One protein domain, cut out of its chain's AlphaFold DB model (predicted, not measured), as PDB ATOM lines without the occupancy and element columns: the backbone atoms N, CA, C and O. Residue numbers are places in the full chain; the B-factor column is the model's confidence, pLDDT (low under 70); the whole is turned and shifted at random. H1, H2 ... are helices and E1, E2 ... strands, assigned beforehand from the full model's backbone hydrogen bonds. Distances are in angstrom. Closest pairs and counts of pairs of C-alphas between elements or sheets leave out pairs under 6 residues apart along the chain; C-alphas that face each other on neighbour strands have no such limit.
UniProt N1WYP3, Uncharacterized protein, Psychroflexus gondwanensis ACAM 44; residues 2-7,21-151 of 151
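Overview. This is residues 2 to 7 and 21 to 151 of the 151 residues of an uncharacterized protein of Psychroflexus gondwanensis ACAM 44 (UniProt N1WYP3). One strongly twisted sheet wraps part of the way round toward an open barrel: strands E3 to E9 follow one another round it, and its edge strands E3 and E9 come close at one place. The long strands E4 and E5 run on past this ring to one end, where E2 pairs with E5 and E1 pairs with E2; the short helices H2 and H3 graze the sheet, and H1 stands free, far from the rest. The printed part has 137 residues, with three named helices and nine named strands, along the chain H1, then E1 and E2, then H2, then E3 to E6, then H3, then E7 to E9; the class is mostly strand, and the branched sheet is mixed, E2 being parallel to its neighbours E1 and E5 and the other neighbour pairs antiparallel. The whole is loose, with a radius of gyration of the C-alphas of 18.8 A, and elongated, spanning 74 by 40 by 32 A with H1 included.

Arrangement. H1, residues 2 to 7, is not on the sheet. E1, residues 21 to 24, is the parallel neighbour of E2, residues 38 to 41, with N 22 and O 38 2.9 A apart. H2, residues 43 to 47, only grazes the sheet. E3, residues 51 to 57, and E4, residues 60 to 73, form a hairpin, with N 53 and O 64 2.8 A apart; E4 bends by 62 degrees at residue 70. E4 and E5, residues 78 to 90, form a hairpin at 165 degrees, with N 65 and O 86 2.8 A apart. E2 and E6, residues 101 to 105, lie on one side of E5 and E4 on the other side: E2 is parallel to E5, N 39 to O 79 being 2.8 A, and E6 antiparallel, N 85 to O 103 being 2.9 A. H3, residues 110 to 114, only grazes the sheet and only just touches H2, with 3 pairs of C-alphas within 8 A, the closest those of Leu 45 and Leu 113, 6.2 A. E7, residues 117 to 124, is antiparallel to E6, with N 102 and O 123 2.9 A apart. E8, residues 129 to 137, forms hairpins with E7, N 120 to O 133 being 2.9 A, and with E9, residues 143 to 150, N 134 to O 146 being 2.8 A. The closest C-alphas of E3 and E9 are those of Trp 53 and Ala 143, 7.6 A. In H1, H2 and H3 every O i to N i+4 pair is within hydrogen-bond range. Two meanders, each strand the antiparallel neighbour of the one before, are E3 E4 E5 E6 and E7 E8 E9.

Along the chain. H1 begins at C-alpha 2 (142.334, 220.280, 149.405). E4 measures 37.4 A, E5 37.9 A and E8 24.5 A from first to last C-alpha. E9 ends at C-alpha 150 (195.209, 178.697, 167.412).

Size, cuts and confidence. The C-alphas farthest apart, of Lys 2 and Asp 58, are 75.8 A apart. Residues 8 to 20 are not printed; C-alphas 7 and 21 are 29.1 A apart across the cut. The link from E1 to E2 is long. Mean pLDDT of the printed part is 86.5, with residues 2 to 3, 30 to 31, 98 to 99 and 107 under 70.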
ATOM      1  N   LYS A   2     141.384 220.642 150.484       54.44
ATOM      2  CA  LYS A   2     142.334 220.280 149.405       54.44
ATOM      3  C   LYS A   2     143.791 220.106 149.882       54.44
ATOM      4  O   LYS A   2     144.452 219.160 149.477       54.44
ATOM      5  N   THR A   3     144.251 220.950 150.806       64.69
ATOM      6  CA  THR A   3     145.620 220.904 151.362       64.69
ATOM      7  C   THR A   3     145.868 219.683 152.253       64.69
ATOM      8  O   THR A   3     146.939 219.091 152.206       64.69
ATOM      9  N   LEU A   4     144.857 219.264 153.022       70.19
ATOM     10  CA  LEU A   4     144.922 218.077 153.887       70.19
ATOM     11  C   LEU A   4     145.016 216.782 153.069       70.19
ATOM     12  O   LEU A   4     145.799 215.906 153.410       70.19
ATOM     13  N   ILE A   5     144.280 216.696 151.955       73.62
ATOM     14  CA  ILE A   5     144.338 215.554 151.026       73.62
ATOM     15  C   ILE A   5     145.732 215.444 150.390       73.62
ATOM     16  O   ILE A   5     146.265 214.347 150.258       73.62
ATOM     17  N   PHE A   6     146.349 216.580 150.050       72.00
ATOM     18  CA  PHE A   6     147.686 216.620 149.451       72.00
ATOM     19  C   PHE A   6     148.783 216.154 150.419       72.00
ATOM     20  O   PHE A   6     149.674 215.402 150.034       72.00
ATOM     21  N   ILE A   7     148.689 216.553 151.692       75.25
ATOM     22  CA  ILE A   7     149.617 216.121 152.747       75.25
ATOM     23  C   ILE A   7     149.457 214.620 153.019       75.25
ATOM     24  O   ILE A   7     150.454 213.907 153.104       75.25
ATOM     25  N   GLU A  21     164.428 192.953 148.677       83.31
ATOM     26  CA  GLU A  21     164.890 191.619 149.048       83.31
ATOM     27  C   GLU A  21     165.072 190.798 147.775       83.31
ATOM     28  O   GLU A  21     164.171 190.715 146.940       83.31
ATOM     29  N   LYS A  22     166.252 190.205 147.608       87.19
ATOM     30  CA  LYS A  22     166.579 189.315 146.492       87.19
ATOM     31  C   LYS A  22     167.186 188.032 147.029       87.19
ATOM     32  O   LYS A  22     167.835 188.034 148.072       87.19
ATOM     33  N   LEU A  23     166.988 186.929 146.319       86.00
ATOM     34  CA  LEU A  23     167.665 185.681 146.643       86.00
ATOM     35  C   LEU A  23     169.110 185.742 146.134       86.00
ATOM     36  O   LEU A  23     169.362 186.192 145.019       86.00
ATOM     37  N   LEU A  24     170.059 185.301 146.956       82.44
ATOM     38  CA  LEU A  24     171.449 185.143 146.554       82.44
ATOM     39  C   LEU A  24     171.614 183.807 145.825       82.44
ATOM     40  O   LEU A  24     171.521 182.741 146.439       82.44
ATOM     41  N   GLU A  25     171.870 183.871 144.521       78.00
ATOM     42  CA  GLU A  25     172.081 182.696 143.677       78.00
ATOM     43  C   GLU A  25     173.567 182.357 143.517       78.00
ATOM     44  O   GLU A  25     174.454 183.217 143.547       78.00
ATOM     45  N   LYS A  26     173.852 181.066 143.330       75.19
ATOM     46  CA  LYS A  26     175.204 180.569 143.060       75.19
ATOM     47  C   LYS A  26     175.688 181.116 141.714       75.19
ATOM     48  O   LYS A  26     174.987 181.008 140.717       75.19
ATOM     49  N   GLY A  27     176.898 181.672 141.687       75.56
ATOM     50  CA  GLY A  27     177.487 182.250 140.472       75.56
ATOM     51  C   GLY A  27     177.097 183.705 140.197       75.56
ATOM     52  O   GLY A  27     177.499 184.248 139.172       75.56
ATOM     53  N   MET A  28     176.359 184.359 141.101       76.75
ATOM     54  CA  MET A  28     176.065 185.785 140.974       76.75
ATOM     55  C   MET A  28     177.354 186.619 141.034       76.75
ATOM     56  O   MET A  28     178.112 186.555 142.003       76.75
ATOM     57  N   GLU A  29     177.604 187.418 139.996       73.75
ATOM     58  CA  GLU A  29     178.778 188.290 139.917       73.75
ATOM     59  C   GLU A  29     178.663 189.467 140.894       73.75
ATOM     60  O   GLU A  29     177.663 190.191 140.917       73.75
ATOM     61  N   SER A  30     179.733 189.724 141.649       66.31
ATOM     62  CA  SER A  30     179.802 190.810 142.639       66.31
ATOM     63  C   SER A  30     179.602 192.211 142.046       66.31
ATOM     64  O   SER A  30     179.196 193.121 142.761       66.31
ATOM     65  N   GLY A  31     179.846 192.397 140.743       65.31
ATOM     66  CA  GLY A  31     179.665 193.675 140.044       65.31
ATOM     67  C   GLY A  31     178.211 194.040 139.715       65.31
ATOM     68  O   GLY A  31     177.951 195.179 139.344       65.31
ATOM     69  N   LYS A  32     177.264 193.102 139.854       71.38
ATOM     70  CA  LYS A  32     175.845 193.290 139.489       71.38
ATOM     71  C   LYS A  32     174.920 193.459 140.698       71.38
ATOM     72  O   LYS A  32     173.701 193.372 140.559       71.38
ATOM     73  N   VAL A  33     175.477 193.666 141.889       82.56
ATOM     74  CA  VAL A  33     174.676 193.813 143.109       82.56
ATOM     75  C   VAL A  33     174.171 195.247 143.280       82.56
ATOM     76  O   VAL A  33     174.901 196.219 143.097       82.56
ATOM     77  N   GLU A  34     172.903 195.381 143.650       85.62
ATOM     78  CA  GLU A  34     172.217 196.656 143.837       85.62
ATOM     79  C   GLU A  34     172.392 197.134 145.280       85.62
ATOM     80  O   GLU A  34     171.997 196.454 146.230       85.62
ATOM     81  N   LYS A  35     172.971 198.326 145.459       86.44
ATOM     82  CA  LYS A  35     173.180 198.934 146.782       86.44
ATOM     83  C   LYS A  35     171.866 199.061 147.558       86.44
ATOM     84  O   LYS A  35     170.831 199.388 146.993       86.44
ATOM     85  N   GLY A  36     171.926 198.838 148.868       85.12
ATOM     86  CA  GLY A  36     170.771 198.866 149.769       85.12
ATOM     87  C   GLY A  36     169.919 197.592 149.746       85.12
ATOM     88  O   GLY A  36     169.113 197.392 150.654       85.12
ATOM     89  N   THR A  37     170.136 196.704 148.775       88.94
ATOM     90  CA  THR A  37     169.409 195.436 148.649       88.94
ATOM     91  C   THR A  37     169.860 194.444 149.711       88.94
ATOM     92  O   THR A  37     171.043 194.352 150.062       88.94
ATOM     93  N   TYR A  38     168.904 193.679 150.222       90.25
ATOM     94  CA  TYR A  38     169.150 192.511 151.045       90.25
ATOM     95  C   TYR A  38     169.146 191.251 150.183       90.25
ATOM     96  O   TYR A  38     168.110 190.826 149.683       90.25
ATOM     97  N   TYR A  39     170.322 190.651 150.032       88.56
ATOM     98  CA  TYR A  39     170.517 189.380 149.355       88.56
ATOM     99  C   TYR A  39     170.427 188.238 150.370       88.56
ATOM    100  O   TYR A  39     171.384 187.938 151.092       88.56
ATOM    101  N   LYS A  40     169.247 187.624 150.453       87.81
ATOM    102  CA  LYS A  40     168.955 186.511 151.357       87.81
ATOM    103  C   LYS A  40     169.589 185.233 150.821       87.81
ATOM    104  O   LYS A  40     169.440 184.907 149.646       87.81
ATOM    105  N   THR A  41     170.265 184.477 151.676       85.25
ATOM    106  CA  THR A  41     170.758 183.150 151.281       85.25
ATOM    107  C   THR A  41     169.586 182.171 151.248       85.25
ATOM    108  O   THR A  41     168.671 182.291 152.065       85.25
ATOM    109  N   GLN A  42     169.605 181.190 150.338       84.56
ATOM    110  CA  GLN A  42     168.610 180.114 150.340       84.56
ATOM    111  C   GLN A  42     168.493 179.485 151.735       84.56
ATOM    112  O   GLN A  42     169.493 179.125 152.361       84.56
ATOM    113  N   ASP A  43     167.259 179.378 152.231       81.44
ATOM    114  CA  ASP A  43     166.994 179.014 153.623       81.44
ATOM    115  C   ASP A  43     167.558 177.620 153.964       81.44
ATOM    116  O   ASP A  43     168.173 177.436 155.013       81.44
ATOM    117  N   ASN A  44     167.473 176.656 153.044       84.81
ATOM    118  CA  ASN A  44     168.032 175.308 153.211       84.81
ATOM    119  C   ASN A  44     169.564 175.275 153.398       84.81
ATOM    120  O   ASN A  44     170.087 174.330 153.995       84.81
ATOM    121  N   LEU A  45     170.291 176.282 152.906       88.81
ATOM    122  CA  LEU A  45     171.747 176.287 152.924       88.81
ATOM    123  C   LEU A  45     172.283 176.592 154.323       88.81
ATOM    124  O   LEU A  45     173.217 175.936 154.776       88.81
ATOM    125  N   LEU A  46     171.678 177.565 155.014       90.81
ATOM    126  CA  LEU A  46     172.132 178.010 156.336       90.81
ATOM    127  C   LEU A  46     171.320 177.410 157.487       90.81
ATOM    128  O   LEU A  46     171.881 177.186 158.558       90.81
ATOM    129  N   ASN A  47     170.028 177.123 157.291       92.62
ATOM    130  CA  ASN A  47     169.145 176.733 158.396       92.62
ATOM    131  C   ASN A  47     169.538 175.406 159.046       92.62
ATOM    132  O   ASN A  47     169.310 175.245 160.239       92.62
ATOM    133  N   LYS A  48     170.190 174.499 158.308       92.81
ATOM    134  CA  LYS A  48     170.699 173.229 158.852       92.81
ATOM    135  C   LYS A  48     171.652 173.423 160.041       92.81
ATOM    136  O   LYS A  48     171.713 172.575 160.919       92.81
ATOM    137  N   PHE A  49     172.382 174.539 160.080       94.31
ATOM    138  CA  PHE A  49     173.346 174.832 161.142       94.31
ATOM    139  C   PHE A  49     172.706 175.507 162.357       94.31
ATOM    140  O   PHE A  49     173.268 175.450 163.449       94.31
ATOM    141  N   ILE A  50     171.569 176.182 162.162       94.94
ATOM    142  CA  ILE A  50     170.949 177.050 163.163       94.94
ATOM    143  C   ILE A  50     170.359 176.201 164.286       94.94
ATOM    144  O   ILE A  50     169.593 175.275 164.045       94.94
ATOM    145  N   GLY A  51     170.680 176.559 165.525       94.56
ATOM    146  CA  GLY A  51     170.205 175.841 166.699       94.56
ATOM    147  C   GLY A  51     171.176 175.932 167.862       94.56
ATOM    148  O   GLY A  51     172.147 176.692 167.831       94.56
ATOM    149  N   VAL A  52     170.891 175.152 168.903       94.50
ATOM    150  CA  VAL A  52     171.789 174.960 170.042       94.50
ATOM    151  C   VAL A  52     172.289 173.523 170.013       94.50
ATOM    152  O   VAL A  52     171.509 172.586 170.143       94.50
ATOM    153  N   TRP A  53     173.596 173.374 169.846       94.50
ATOM    154  CA  TRP A  53     174.314 172.109 169.855       94.50
ATOM    155  C   TRP A  53     174.946 171.918 171.226       94.50
ATOM    156  O   TRP A  53     175.557 172.852 171.749       94.50
ATOM    157  N   GLN A  54     174.786 170.738 171.820       94.00
ATOM    158  CA  GLN A  54     175.263 170.475 173.175       94.00
ATOM    159  C   GLN A  54     175.997 169.146 173.260       94.00
ATOM    160  O   GLN A  54     175.642 168.188 172.576       94.00
ATOM    161  N   ASN A  55     177.017 169.106 174.110       92.75
ATOM    162  CA  ASN A  55     177.676 167.875 174.510       92.75
ATOM    163  C   ASN A  55     178.144 167.978 175.966       92.75
ATOM    164  O   ASN A  55     178.468 169.070 176.439       92.75
ATOM    165  N   GLU A  56     178.207 166.847 176.657       92.12
ATOM    166  CA  GLU A  56     178.769 166.754 178.002       92.12
ATOM    167  C   GLU A  56     180.219 166.275 177.933       92.12
ATOM    168  O   GLU A  56     180.541 165.294 177.267       92.12
ATOM    169  N   ILE A  57     181.108 167.008 178.598       88.38
ATOM    170  CA  ILE A  57     182.543 166.734 178.666       88.38
ATOM    171  C   ILE A  57     182.965 166.991 180.113       88.38
ATOM    172  O   ILE A  57     182.732 168.077 180.637       88.38
ATOM    173  N   ASP A  58     183.547 165.993 180.780       89.00
ATOM    174  CA  ASP A  58     184.072 166.105 182.151       89.00
ATOM    175  C   ASP A  58     183.080 166.712 183.171       89.00
ATOM    176  O   ASP A  58     183.435 167.568 183.985       89.00
ATOM    177  N   GLY A  59     181.803 166.316 183.102       89.25
ATOM    178  CA  GLY A  59     180.745 166.823 183.991       89.25
ATOM    179  C   GLY A  59     180.334 168.281 183.736       89.25
ATOM    180  O   GLY A  59     179.625 168.876 184.546       89.25
ATOM    181  N   LYS A  60     180.780 168.873 182.623       91.62
ATOM    182  CA  LYS A  60     180.385 170.200 182.142       91.62
ATOM    183  C   LYS A  60     179.666 170.080 180.809       91.62
ATOM    184  O   LYS A  60     179.980 169.228 179.985       91.62
ATOM    185  N   THR A  61     178.746 170.997 180.553       92.00
ATOM    186  CA  THR A  61     178.064 171.103 179.268       92.00
ATOM    187  C   THR A  61     178.795 172.114 178.393       92.00
ATOM    188  O   THR A  61     178.908 173.296 178.730       92.00
ATOM    189  N   PHE A  62     179.261 171.664 177.231       90.75
ATOM    190  CA  PHE A  62     179.592 172.538 176.112       90.75
ATOM    191  C   PHE A  62     178.310 172.834 175.339       90.75
ATOM    192  O   PHE A  62     177.640 171.913 174.883       90.75
ATOM    193  N   SER A  63     177.956 174.109 175.202       92.56
ATOM    194  CA  SER A  63     176.814 174.556 174.405       92.56
ATOM    195  C   SER A  63     177.266 175.552 173.350       92.56
ATOM    196  O   SER A  63     177.926 176.541 173.662       92.56
ATOM    197  N   LEU A  64     176.848 175.325 172.113       92.69
ATOM    198  CA  LEU A  64     177.111 176.177 170.966       92.69
ATOM    199  C   LEU A  64     175.782 176.593 170.343       92.69
ATOM    200  O   LEU A  64     175.056 175.762 169.805       92.69
ATOM    201  N   LYS A  65     175.484 177.887 170.364       94.25
ATOM    202  CA  LYS A  65     174.348 178.462 169.645       94.25
ATOM    203  C   LYS A  65     174.832 178.994 168.308       94.25
ATOM    204  O   LYS A  65     175.657 179.901 168.287       94.25
ATOM    205  N   ILE A  66     174.290 178.482 167.211       94.94
ATOM    206  CA  ILE A  66     174.499 179.020 165.864       94.94
ATOM    207  C   ILE A  66     173.218 179.726 165.427       94.94
ATOM    208  O   ILE A  66     172.115 179.207 165.601       94.94
ATOM    209  N   TYR A  67     173.362 180.916 164.855       93.88
ATOM    210  CA  TYR A  67     172.249 181.724 164.376       93.88
ATOM    211  C   TYR A  67     172.635 182.524 163.132       93.88
ATOM    212  O   TYR A  67     173.811 182.686 162.797       93.88
ATOM    213  N   LYS A  68     171.616 183.019 162.433       92.94
ATOM    214  CA  LYS A  68     171.757 183.840 161.232       92.94
ATOM    215  C   LYS A  68     171.554 185.309 161.580       92.94
ATOM    216  O   LYS A  68     170.640 185.641 162.330       92.94
ATOM    217  N   GLU A  69     172.381 186.180 161.019       91.81
ATOM    218  CA  GLU A  69     172.265 187.628 161.184       91.81
ATOM    219  C   GLU A  69     172.391 188.340 159.832       91.81
ATOM    220  O   GLU A  69     173.290 188.046 159.040       91.81
ATOM    221  N   LYS A  70     171.515 189.321 159.596       91.56
ATOM    222  CA  LYS A  70     171.602 190.240 158.459       91.56
ATOM    223  C   LYS A  70     172.759 191.216 158.682       91.56
ATOM    224  O   LYS A  70     172.702 192.060 159.570       91.56
ATOM    225  N   THR A  71     173.802 191.122 157.863       90.19
ATOM    226  CA  THR A  71     175.020 191.940 157.975       90.19
ATOM    227  C   THR A  71     175.218 192.813 156.739       90.19
ATOM    228  O   THR A  71     175.073 192.343 155.613       90.19
ATOM    229  N   LEU A  72     175.611 194.075 156.940       89.56
ATOM    230  CA  LEU A  72     176.029 194.976 155.862       89.56
ATOM    231  C   LEU A  72     177.428 194.601 155.350       89.56
ATOM    232  O   LEU A  72     178.426 194.730 156.065       89.56
ATOM    233  N   LEU A  73     177.512 194.213 154.083       86.56
ATOM    234  CA  LEU A  73     178.758 194.071 153.346       86.56
ATOM    235  C   LEU A  73     179.194 195.446 152.824       86.56
ATOM    236  O   LEU A  73     178.795 195.887 151.746       86.56
ATOM    237  N   LYS A  74     180.013 196.139 153.623       85.62
ATOM    238  CA  LYS A  74     180.402 197.541 153.387       85.62
ATOM    239  C   LYS A  74     181.024 197.798 152.010       85.62
ATOM    240  O   LYS A  74     180.756 198.847 151.439       85.62
ATOM    241  N   SER A  75     181.805 196.856 151.472       84.81
ATOM    242  CA  SER A  75     182.463 196.999 150.162       84.81
ATOM    243  C   SER A  75     181.477 197.184 149.006       84.81
ATOM    244  O   SER A  75     181.801 197.854 148.030       84.81
ATOM    245  N   HIS A  76     180.271 196.627 149.126       83.31
ATOM    246  CA  HIS A  76     179.248 196.673 148.082       83.31
ATOM    247  C   HIS A  76     177.981 197.418 148.511       83.31
ATOM    248  O   HIS A  76     177.113 197.664 147.682       83.31
ATOM    249  N   GLY A  77     177.870 197.820 149.780       86.81
ATOM    250  CA  GLY A  77     176.700 198.529 150.298       86.81
ATOM    251  C   GLY A  77     175.428 197.680 150.289       86.81
ATOM    252  O   GLY A  77     174.342 198.230 150.143       86.81
ATOM    253  N   VAL A  78     175.557 196.358 150.409       88.69
ATOM    254  CA  VAL A  78     174.440 195.398 150.382       88.69
ATOM    255  C   VAL A  78     174.338 194.649 151.700       88.69
ATOM    256  O   VAL A  78     175.331 194.505 152.412       88.69
ATOM    257  N   TYR A  79     173.157 194.136 152.024       90.25
ATOM    258  CA  TYR A  79     172.966 193.274 153.186       90.25
ATOM    259  C   TYR A  79     172.976 191.809 152.761       90.25
ATOM    260  O   TYR A  79     172.389 191.468 151.740       90.25
ATOM    261  N   ILE A  80     173.599 190.944 153.556       88.94
ATOM    262  CA  ILE A  80     173.633 189.495 153.333       88.94
ATOM    263  C   ILE A  80     173.370 188.738 154.630       88.94
ATOM    264  O   ILE A  80     173.584 189.263 155.726       88.94
ATOM    265  N   ASP A  81     172.953 187.486 154.501       90.69
ATOM    266  CA  ASP A  81     172.896 186.555 155.623       90.69
ATOM    267  C   ASP A  81     174.290 186.040 155.994       90.69
ATOM    268  O   ASP A  81     175.021 185.521 155.150       90.69
ATOM    269  N   VAL A  82     174.641 186.122 157.278       89.12
ATOM    270  CA  VAL A  82     175.890 185.576 157.819       89.12
ATOM    271  C   VAL A  82     175.587 184.670 159.006       89.12
ATOM    272  O   VAL A  82     174.792 185.020 159.877       89.12
ATOM    273  N   LEU A  83     176.248 183.511 159.058       92.69
ATOM    274  CA  LEU A  83     176.241 182.663 160.247       92.69
ATOM    275  C   LEU A  83     177.147 183.254 161.328       92.69
ATOM    276  O   LEU A  83     178.323 183.563 161.101       92.69
ATOM    277  N   LYS A  84     176.588 183.362 162.524       92.69
ATOM    278  CA  LYS A  84     177.294 183.678 163.755       92.69
ATOM    279  C   LYS A  84     177.052 182.577 164.765       92.69
ATOM    280  O   LYS A  84     176.129 181.774 164.631       92.69
ATOM    281  N   GLY A  85     177.875 182.567 165.797       92.81
ATOM    282  CA  GLY A  85     177.619 181.722 166.937       92.81
ATOM    283  C   GLY A  85     178.125 182.311 168.234       92.81
ATOM    284  O   GLY A  85     178.882 183.281 168.261       92.81
ATOM    285  N   LEU A  86     177.694 181.674 169.306       92.94
ATOM    286  CA  LEU A  86     178.147 181.894 170.667       92.94
ATOM    287  C   LEU A  86     178.402 180.525 171.283       92.94
ATOM    288  O   LEU A  86     177.634 179.594 171.028       92.94
ATOM    289  N   TYR A  87     179.442 180.401 172.099       90.88
ATOM    290  CA  TYR A  87     179.659 179.177 172.861       90.88
ATOM    291  C   TYR A  87     179.813 179.461 174.346       90.88
ATOM    292  O   TYR A  87     180.187 180.553 174.765       90.88
ATOM    293  N   CYS A  88     179.514 178.442 175.136       88.12
ATOM    294  CA  CYS A  88     179.665 178.449 176.575       88.12
ATOM    295  C   CYS A  88     180.062 177.047 177.041       88.12
ATOM    296  O   CYS A  88     179.607 176.043 176.493       88.12
ATOM    297  N   TYR A  89     180.937 176.991 178.042       88.19
ATOM    298  CA  TYR A  89     181.375 175.754 178.678       88.19
ATOM    299  C   TYR A  89     181.224 175.896 180.189       88.19
ATOM    300  O   TYR A  89     181.945 176.674 180.816       88.19
ATOM    301  N   SER A  90     180.240 175.207 180.765       87.44
ATOM    302  CA  SER A  90     179.803 175.463 182.138       87.44
ATOM    303  C   SER A  90     179.151 174.239 182.779       87.44
ATOM    304  O   SER A  90     178.659 173.356 182.085       87.44
ATOM    305  N   THR A  91     179.134 174.194 184.111       87.38
ATOM    306  CA  THR A  91     178.328 173.240 184.896       87.38
ATOM    307  C   THR A  91     176.875 173.693 185.053       87.38
ATOM    308  O   THR A  91     176.011 172.893 185.396       87.38
ATOM    309  N   VAL A  92     176.592 174.979 184.818       86.44
ATOM    310  CA  VAL A  92     175.239 175.549 184.847       86.44
ATOM    311  C   VAL A  92     174.736 175.818 183.436       86.44
ATOM    312  O   VAL A  92     175.523 175.984 182.501       86.44
ATOM    313  N   LYS A  93     173.412 175.920 183.283       83.62
ATOM    314  CA  LYS A  93     172.778 176.243 182.002       83.62
ATOM    315  C   LYS A  93     173.349 177.545 181.430       83.62
ATOM    316  O   LYS A  93     173.333 178.583 182.087       83.62
ATOM    317  N   CYS A  94     173.831 177.480 180.193       83.75
ATOM    318  CA  CYS A  94     174.407 178.627 179.505       83.75
ATOM    319  C   CYS A  94     173.359 179.718 179.247       83.75
ATOM    320  O   CYS A  94     172.278 179.440 178.725       83.75
ATOM    321  N   ASN A  95     173.712 180.964 179.569       84.50
ATOM    322  CA  ASN A  95     172.989 182.152 179.134       84.50
ATOM    323  C   ASN A  95     173.712 182.744 177.915       84.50
ATOM    324  O   ASN A  95     174.898 183.052 178.001       84.50
ATOM    325  N   PHE A  96     173.011 182.884 176.789       85.88
ATOM    326  CA  PHE A  96     173.575 183.409 175.542       85.88
ATOM    327  C   PHE A  96     173.449 184.933 175.390       85.88
ATOM    328  O   PHE A  96     173.889 185.462 174.374       85.88
ATOM    329  N   ASP A  97     172.882 185.636 176.370       79.06
ATOM    330  CA  ASP A  97     172.664 187.086 176.293       79.06
ATOM    331  C   ASP A  97     173.920 187.902 176.641       79.06
ATOM    332  O   ASP A  97     174.015 189.073 176.287       79.06
ATOM    333  N   ASN A  98     174.898 187.292 177.320       63.88
ATOM    334  CA  ASN A  98     176.099 187.968 177.816       63.88
ATOM    335  C   ASN A  98     177.290 186.996 177.826       63.88
ATOM    336  O   ASN A  98     177.598 186.385 178.849       63.88
ATOM    337  N   LEU A  99     177.924 186.786 176.668       69.75
ATOM    338  CA  LEU A  99     179.038 185.842 176.543       69.75
ATOM    339  C   LEU A  99     180.319 186.507 176.059       69.75
ATOM    340  O   LEU A  99     180.335 187.246 175.076       69.75
ATOM    341  N   ASP A 100     181.408 186.123 176.719       70.25
ATOM    342  CA  ASP A 100     182.775 186.535 176.406       70.25
ATOM    343  C   ASP A 100     183.318 185.872 175.133       70.25
ATOM    344  O   ASP A 100     184.382 186.250 174.640       70.25
ATOM    345  N   ALA A 101     182.599 184.882 174.592       83.06
ATOM    346  CA  ALA A 101     183.035 184.090 173.459       83.06
ATOM    347  C   ALA A 101     182.059 184.147 172.281       83.06
ATOM    348  O   ALA A 101     180.878 183.808 172.388       83.06
ATOM    349  N   SER A 102     182.584 184.545 171.124       89.50
ATOM    350  CA  SER A 102     181.817 184.726 169.894       89.50
ATOM    351  C   SER A 102     182.469 184.034 168.709       89.50
ATOM    352  O   SER A 102     183.687 183.844 168.644       89.50
ATOM    353  N   LEU A 103     181.621 183.661 167.758       89.31
ATOM    354  CA  LEU A 103     182.002 182.988 166.536       89.31
ATOM    355  C   LEU A 103     181.468 183.761 165.347       89.31
ATOM    356  O   LEU A 103     180.286 184.109 165.278       89.31
ATOM    357  N   ARG A 104     182.340 183.988 164.375       87.88
ATOM    358  CA  ARG A 104     181.960 184.576 163.097       87.88
ATOM    359  C   ARG A 104     182.377 183.632 161.994       87.88
ATOM    360  O   ARG A 104     183.515 183.163 162.002       87.88
ATOM    361  N   ARG A 105     181.467 183.364 161.053       82.62
ATOM    362  CA  ARG A 105     181.818 182.611 159.849       82.62
ATOM    363  C   ARG A 105     183.036 183.261 159.196       82.62
ATOM    364  O   ARG A 105     183.043 184.483 159.015       82.62
ATOM    365  N   SER A 106     184.048 182.458 158.889       76.62
ATOM    366  CA  SER A 106     185.179 182.893 158.076       76.62
ATOM    367  C   SER A 106     184.762 182.888 156.593       76.62
ATOM    368  O   SER A 106     183.690 183.384 156.229       76.62
ATOM    369  N   GLU A 107     185.590 182.313 155.730       69.12
ATOM    370  CA  GLU A 107     185.364 182.143 154.304       69.12
ATOM    371  C   GLU A 107     184.950 180.696 154.032       69.12
ATOM    372  O   GLU A 107     185.765 179.843 153.714       69.12
ATOM    373  N   SER A 108     183.660 180.395 154.180       73.19
ATOM    374  CA  SER A 108     183.123 179.105 153.728       73.19
ATOM    375  C   SER A 108     182.530 179.258 152.333       73.19
ATOM    376  O   SER A 108     181.665 180.117 152.117       73.19
ATOM    377  N   SER A 109     182.977 178.415 151.401       81.69
ATOM    378  CA  SER A 109     182.395 178.344 150.061       81.69
ATOM    379  C   SER A 109     180.956 177.816 150.119       81.69
ATOM    380  O   SER A 109     180.561 177.135 151.069       81.69
ATOM    381  N   ILE A 110     180.156 178.115 149.091       82.62
ATOM    382  CA  ILE A 110     178.794 177.566 148.968       82.62
ATOM    383  C   ILE A 110     178.834 176.030 148.967       82.62
ATOM    384  O   ILE A 110     178.016 175.406 149.631       82.62
ATOM    385  N   GLU A 111     179.826 175.426 148.308       86.44
ATOM    386  CA  GLU A 111     179.997 173.970 148.256       86.44
ATOM    387  C   GLU A 111     180.225 173.352 149.647       86.44
ATOM    388  O   GLU A 111     179.684 172.290 149.957       86.44
ATOM    389  N   MET A 112     180.987 174.017 150.522       89.44
ATOM    390  CA  MET A 112     181.150 173.557 151.906       89.44
ATOM    391  C   MET A 112     179.820 173.585 152.662       89.44
ATOM    392  O   MET A 112     179.472 172.608 153.323       89.44
ATOM    393  N   LEU A 113     179.042 174.661 152.513       89.88
ATOM    394  CA  LEU A 113     177.729 174.790 153.153       89.88
ATOM    395  C   LEU A 113     176.724 173.752 152.623       89.88
ATOM    396  O   LEU A 113     175.940 173.185 153.394       89.88
ATOM    397  N   GLU A 114     176.761 173.459 151.320       90.56
ATOM    398  CA  GLU A 114     175.984 172.383 150.692       90.56
ATOM    399  C   GLU A 114     176.304 171.042 151.377       90.56
ATOM    400  O   GLU A 114     175.379 170.361 151.823       90.56
ATOM    401  N   LYS A 115     177.594 170.752 151.603       92.44
ATOM    402  CA  LYS A 115     178.108 169.565 152.315       92.44
ATOM    403  C   LYS A 115     177.961 169.609 153.845       92.44
ATOM    404  O   LYS A 115     178.519 168.756 154.526       92.44
ATOM    405  N   GLY A 116     177.260 170.598 154.405       93.81
ATOM    406  CA  GLY A 116     177.043 170.686 155.853       93.81
ATOM    407  C   GLY A 116     178.285 171.088 156.650       93.81
ATOM    408  O   GLY A 116     178.365 170.774 157.834       93.81
ATOM    409  N   LYS A 117     179.242 171.785 156.025       94.38
ATOM    410  CA  LYS A 117     180.498 172.248 156.635       94.38
ATOM    411  C   LYS A 117     180.558 173.765 156.700       94.38
ATOM    412  O   LYS A 117     180.220 174.456 155.740       94.38
ATOM    413  N   VAL A 118     181.038 174.288 157.821       93.50
ATOM    414  CA  VAL A 118     181.285 175.717 158.010       93.50
ATOM    415  C   VAL A 118     182.507 175.933 158.893       93.50
ATOM    416  O   VAL A 118     182.739 175.213 159.863       93.50
ATOM    417  N   GLU A 119     183.276 176.957 158.554       93.75
ATOM    418  CA  GLU A 119     184.406 177.410 159.351       93.75
ATOM    419  C   GLU A 119     184.023 178.640 160.164       93.75
ATOM    420  O   GLU A 119     183.457 179.613 159.647       93.75
ATOM    421  N   PHE A 120     184.378 178.618 161.446       92.69
ATOM    422  CA  PHE A 120     184.253 179.778 162.312       92.69
ATOM    423  C   PHE A 120     185.623 180.263 162.767       92.69
ATOM    424  O   PHE A 120     186.499 179.484 163.145       92.69
ATOM    425  N   ARG A 121     185.770 181.585 162.812       92.50
ATOM    426  CA  ARG A 121     186.774 182.227 163.650       92.50
ATOM    427  C   ARG A 121     186.169 182.456 165.025       92.50
ATOM    428  O   ARG A 121     185.101 183.058 165.145       92.50
ATOM    429  N   VAL A 122     186.868 181.982 166.041       91.62
ATOM    430  CA  VAL A 122     186.501 182.077 167.448       91.62
ATOM    431  C   VAL A 122     187.307 183.186 168.102       91.62
ATOM    432  O   VAL A 122     188.525 183.256 167.930       91.62
ATOM    433  N   LYS A 123     186.620 184.023 168.874       91.62
ATOM    434  CA  LYS A 123     187.229 184.964 169.808       91.62
ATOM    435  C   LYS A 123     186.613 184.755 171.180       91.62
ATOM    436  O   LYS A 123     185.428 185.031 171.346       91.62
ATOM    437  N   ASP A 124     187.422 184.295 172.127       89.38
ATOM    438  CA  ASP A 124     187.076 184.196 173.542       89.38
ATOM    439  C   ASP A 124     187.885 185.236 174.315       89.38
ATOM    440  O   ASP A 124     189.108 185.149 174.402       89.38
ATOM    441  N   ILE A 125     187.195 186.253 174.820       86.12
ATOM    442  CA  ILE A 125     187.793 187.371 175.548       86.12
ATOM    443  C   ILE A 125     188.237 186.917 176.937       86.12
ATOM    444  O   ILE A 125     189.322 187.277 177.376       86.12
ATOM    445  N   LYS A 126     187.434 186.090 177.610       84.88
ATOM    446  CA  LYS A 126     187.699 185.638 178.980       84.88
ATOM    447  C   LYS A 126     188.904 184.713 179.053       84.88
ATOM    448  O   LYS A 126     189.641 184.738 180.033       84.88
ATOM    449  N   LEU A 127     189.068 183.867 178.042       84.62
ATOM    450  CA  LEU A 127     190.205 182.957 177.941       84.62
ATOM    451  C   LEU A 127     191.363 183.536 177.126       84.62
ATOM    452  O   LEU A 127     192.349 182.826 176.950       84.62
ATOM    453  N   GLU A 128     191.224 184.760 176.608       86.31
ATOM    454  CA  GLU A 128     192.191 185.420 175.721       86.31
ATOM    455  C   GLU A 128     192.613 184.535 174.535       86.31
ATOM    456  O   GLU A 128     193.783 184.438 174.176       86.31
ATOM    457  N   LYS A 129     191.645 183.843 173.920       86.62
ATOM    458  CA  LYS A 129     191.900 182.872 172.848       86.62
ATOM    459  C   LYS A 129     191.334 183.314 171.513       86.62
ATOM    460  O   LYS A 129     190.166 183.696 171.395       86.62
ATOM    461  N   LEU A 130     192.155 183.137 170.482       90.56
ATOM    462  CA  LEU A 130     191.766 183.211 169.083       90.56
ATOM    463  C   LEU A 130     192.002 181.857 168.420       90.56
ATOM    464  O   LEU A 130     193.034 181.212 168.606       90.56
ATOM    465  N   ALA A 131     191.024 181.402 167.647       90.62
ATOM    466  CA  ALA A 131     191.084 180.087 167.029       90.62
ATOM    467  C   ALA A 131     190.263 180.010 165.745       90.62
ATOM    468  O   ALA A 131     189.317 180.774 165.560       90.62
ATOM    469  N   ASN A 132     190.587 179.036 164.896       90.38
ATOM    470  CA  ASN A 132     189.705 178.598 163.821       90.38
ATOM    471  C   ASN A 132     189.217 177.176 164.090       90.38
ATOM    472  O   ASN A 132     189.967 176.306 164.549       90.38
ATOM    473  N   VAL A 133     187.941 176.963 163.800       91.00
ATOM    474  CA  VAL A 133     187.224 175.722 164.083       91.00
ATOM    475  C   VAL A 133     186.389 175.308 162.877       91.00
ATOM    476  O   VAL A 133     185.789 176.144 162.203       91.00
ATOM    477  N   ASN A 134     186.354 174.005 162.633       93.19
ATOM    478  CA  ASN A 134     185.496 173.362 161.656       93.19
ATOM    479  C   ASN A 134     184.257 172.830 162.362       93.19
ATOM    480  O   ASN A 134     184.372 172.101 163.351       93.19
ATOM    481  N   PHE A 135     183.093 173.169 161.825       94.50
ATOM    482  CA  PHE A 135     181.818 172.608 162.228       94.50
ATOM    483  C   PHE A 135     181.200 171.836 161.067       94.50
ATOM    484  O   PHE A 135     181.059 172.368 159.966       94.50
ATOM    485  N   GLU A 136     180.842 170.583 161.317       95.62
ATOM    486  CA  GLU A 136     180.294 169.663 160.322       95.62
ATOM    487  C   GLU A 136     179.046 168.987 160.881       95.62
ATOM    488  O   GLU A 136     179.095 168.415 161.969       95.62
ATOM    489  N   ILE A 137     177.942 169.043 160.140       95.25
ATOM    490  CA  ILE A 137     176.745 168.245 160.422       95.25
ATOM    491  C   ILE A 137     176.942 166.878 159.773       95.25
ATOM    492  O   ILE A 137     177.264 166.796 158.589       95.25
ATOM    493  N   LEU A 138     176.762 165.820 160.554       95.19
ATOM    494  CA  LEU A 138     176.904 164.435 160.124       95.19
ATOM    495  C   LEU A 138     175.563 163.880 159.627       95.19
ATOM    496  O   LEU A 138     174.498 164.386 159.983       95.19
ATOM    497  N   ASP A 139     175.605 162.788 158.864       92.50
ATOM    498  CA  ASP A 139     174.412 162.173 158.259       92.50
ATOM    499  C   ASP A 139     173.366 161.714 159.290       92.50
ATOM    500  O   ASP A 139     172.173 161.659 159.002       92.50
ATOM    501  N   ASN A 140     173.797 161.418 160.518       92.81
ATOM    502  CA  ASN A 140     172.917 161.052 161.630       92.81
ATOM    503  C   ASN A 140     172.292 162.270 162.347       92.81
ATOM    504  O   ASN A 140     171.684 162.105 163.404       92.81
ATOM    505  N   GLY A 141     172.491 163.488 161.832       91.31
ATOM    506  CA  GLY A 141     171.989 164.735 162.412       91.31
ATOM    507  C   GLY A 141     172.785 165.260 163.609       91.31
ATOM    508  O   GLY A 141     172.480 166.341 164.106       91.31
ATOM    509  N   SER A 142     173.810 164.536 164.071       94.25
ATOM    510  CA  SER A 142     174.765 165.057 165.055       94.25
ATOM    511  C   SER A 142     175.750 166.024 164.396       94.25
ATOM    512  O   SER A 142     175.762 166.189 163.174       94.25
ATOM    513  N   ALA A 143     176.591 166.674 165.197       95.12
ATOM    514  CA  ALA A 143     177.609 167.566 164.672       95.12
ATOM    515  C   ALA A 143     178.980 167.309 165.282       95.12
ATOM    516  O   ALA A 143     179.123 166.881 166.427       95.12
ATOM    517  N   LYS A 144     180.000 167.622 164.492       93.81
ATOM    518  CA  LYS A 144     181.406 167.526 164.846       93.81
ATOM    519  C   LYS A 144     182.013 168.923 164.901       93.81
ATOM    520  O   LYS A 144     181.848 169.721 163.982       93.81
ATOM    521  N   TRP A 145     182.748 169.187 165.978       90.12
ATOM    522  CA  TRP A 145     183.454 170.440 166.223       90.12
ATOM    523  C   TRP A 145     184.950 170.171 166.366       90.12
ATOM    524  O   TRP A 145     185.363 169.483 167.298       90.12
ATOM    525  N   VAL A 146     185.773 170.703 165.460       90.31
ATOM    526  CA  VAL A 146     187.226 170.483 165.485       90.31
ATOM    527  C   VAL A 146     187.967 171.802 165.442       90.31
ATOM    528  O   VAL A 146     187.887 172.549 164.472       90.31
ATOM    529  N   LEU A 147     188.753 172.055 166.479       86.44
ATOM    530  CA  LEU A 147     189.764 173.097 166.469       86.44
ATOM    531  C   LEU A 147     190.910 172.700 165.530       86.44
ATOM    532  O   LEU A 147     191.496 171.637 165.718       86.44
ATOM    533  N   PHE A 148     191.268 173.567 164.583       84.88
ATOM    534  CA  PHE A 148     192.358 173.288 163.638       84.88
ATOM    535  C   PHE A 148     193.449 174.365 163.584       84.88
ATOM    536  O   PHE A 148     194.510 174.117 163.023       84.88
ATOM    537  N   SER A 149     193.234 175.539 164.187       83.12
ATOM    538  CA  SER A 149     194.279 176.561 164.349       83.12
ATOM    539  C   SER A 149     194.067 177.362 165.630       83.12
ATOM    540  O   SER A 149     192.924 177.655 165.989       83.12
ATOM    541  N   ARG A 150     195.164 177.744 166.289       82.62
ATOM    542  CA  ARG A 150     195.209 178.697 167.412       82.62
ATOM    543  C   ARG A 150     196.161 179.835 167.052       82.62
ATOM    544  O   ARG A 150     197.114 179.595 166.315       82.62
ATOM    545  N   PHE A 151     195.886 181.027 167.564       76.69
ATOM    546  CA  PHE A 151     196.708 182.222 167.380       76.69
ATOM    547  C   PHE A 151     197.033 182.839 168.731       76.69
ATOM    548  O   PHE A 151     196.169 182.718 169.633       76.69
TER     549      PHE A 151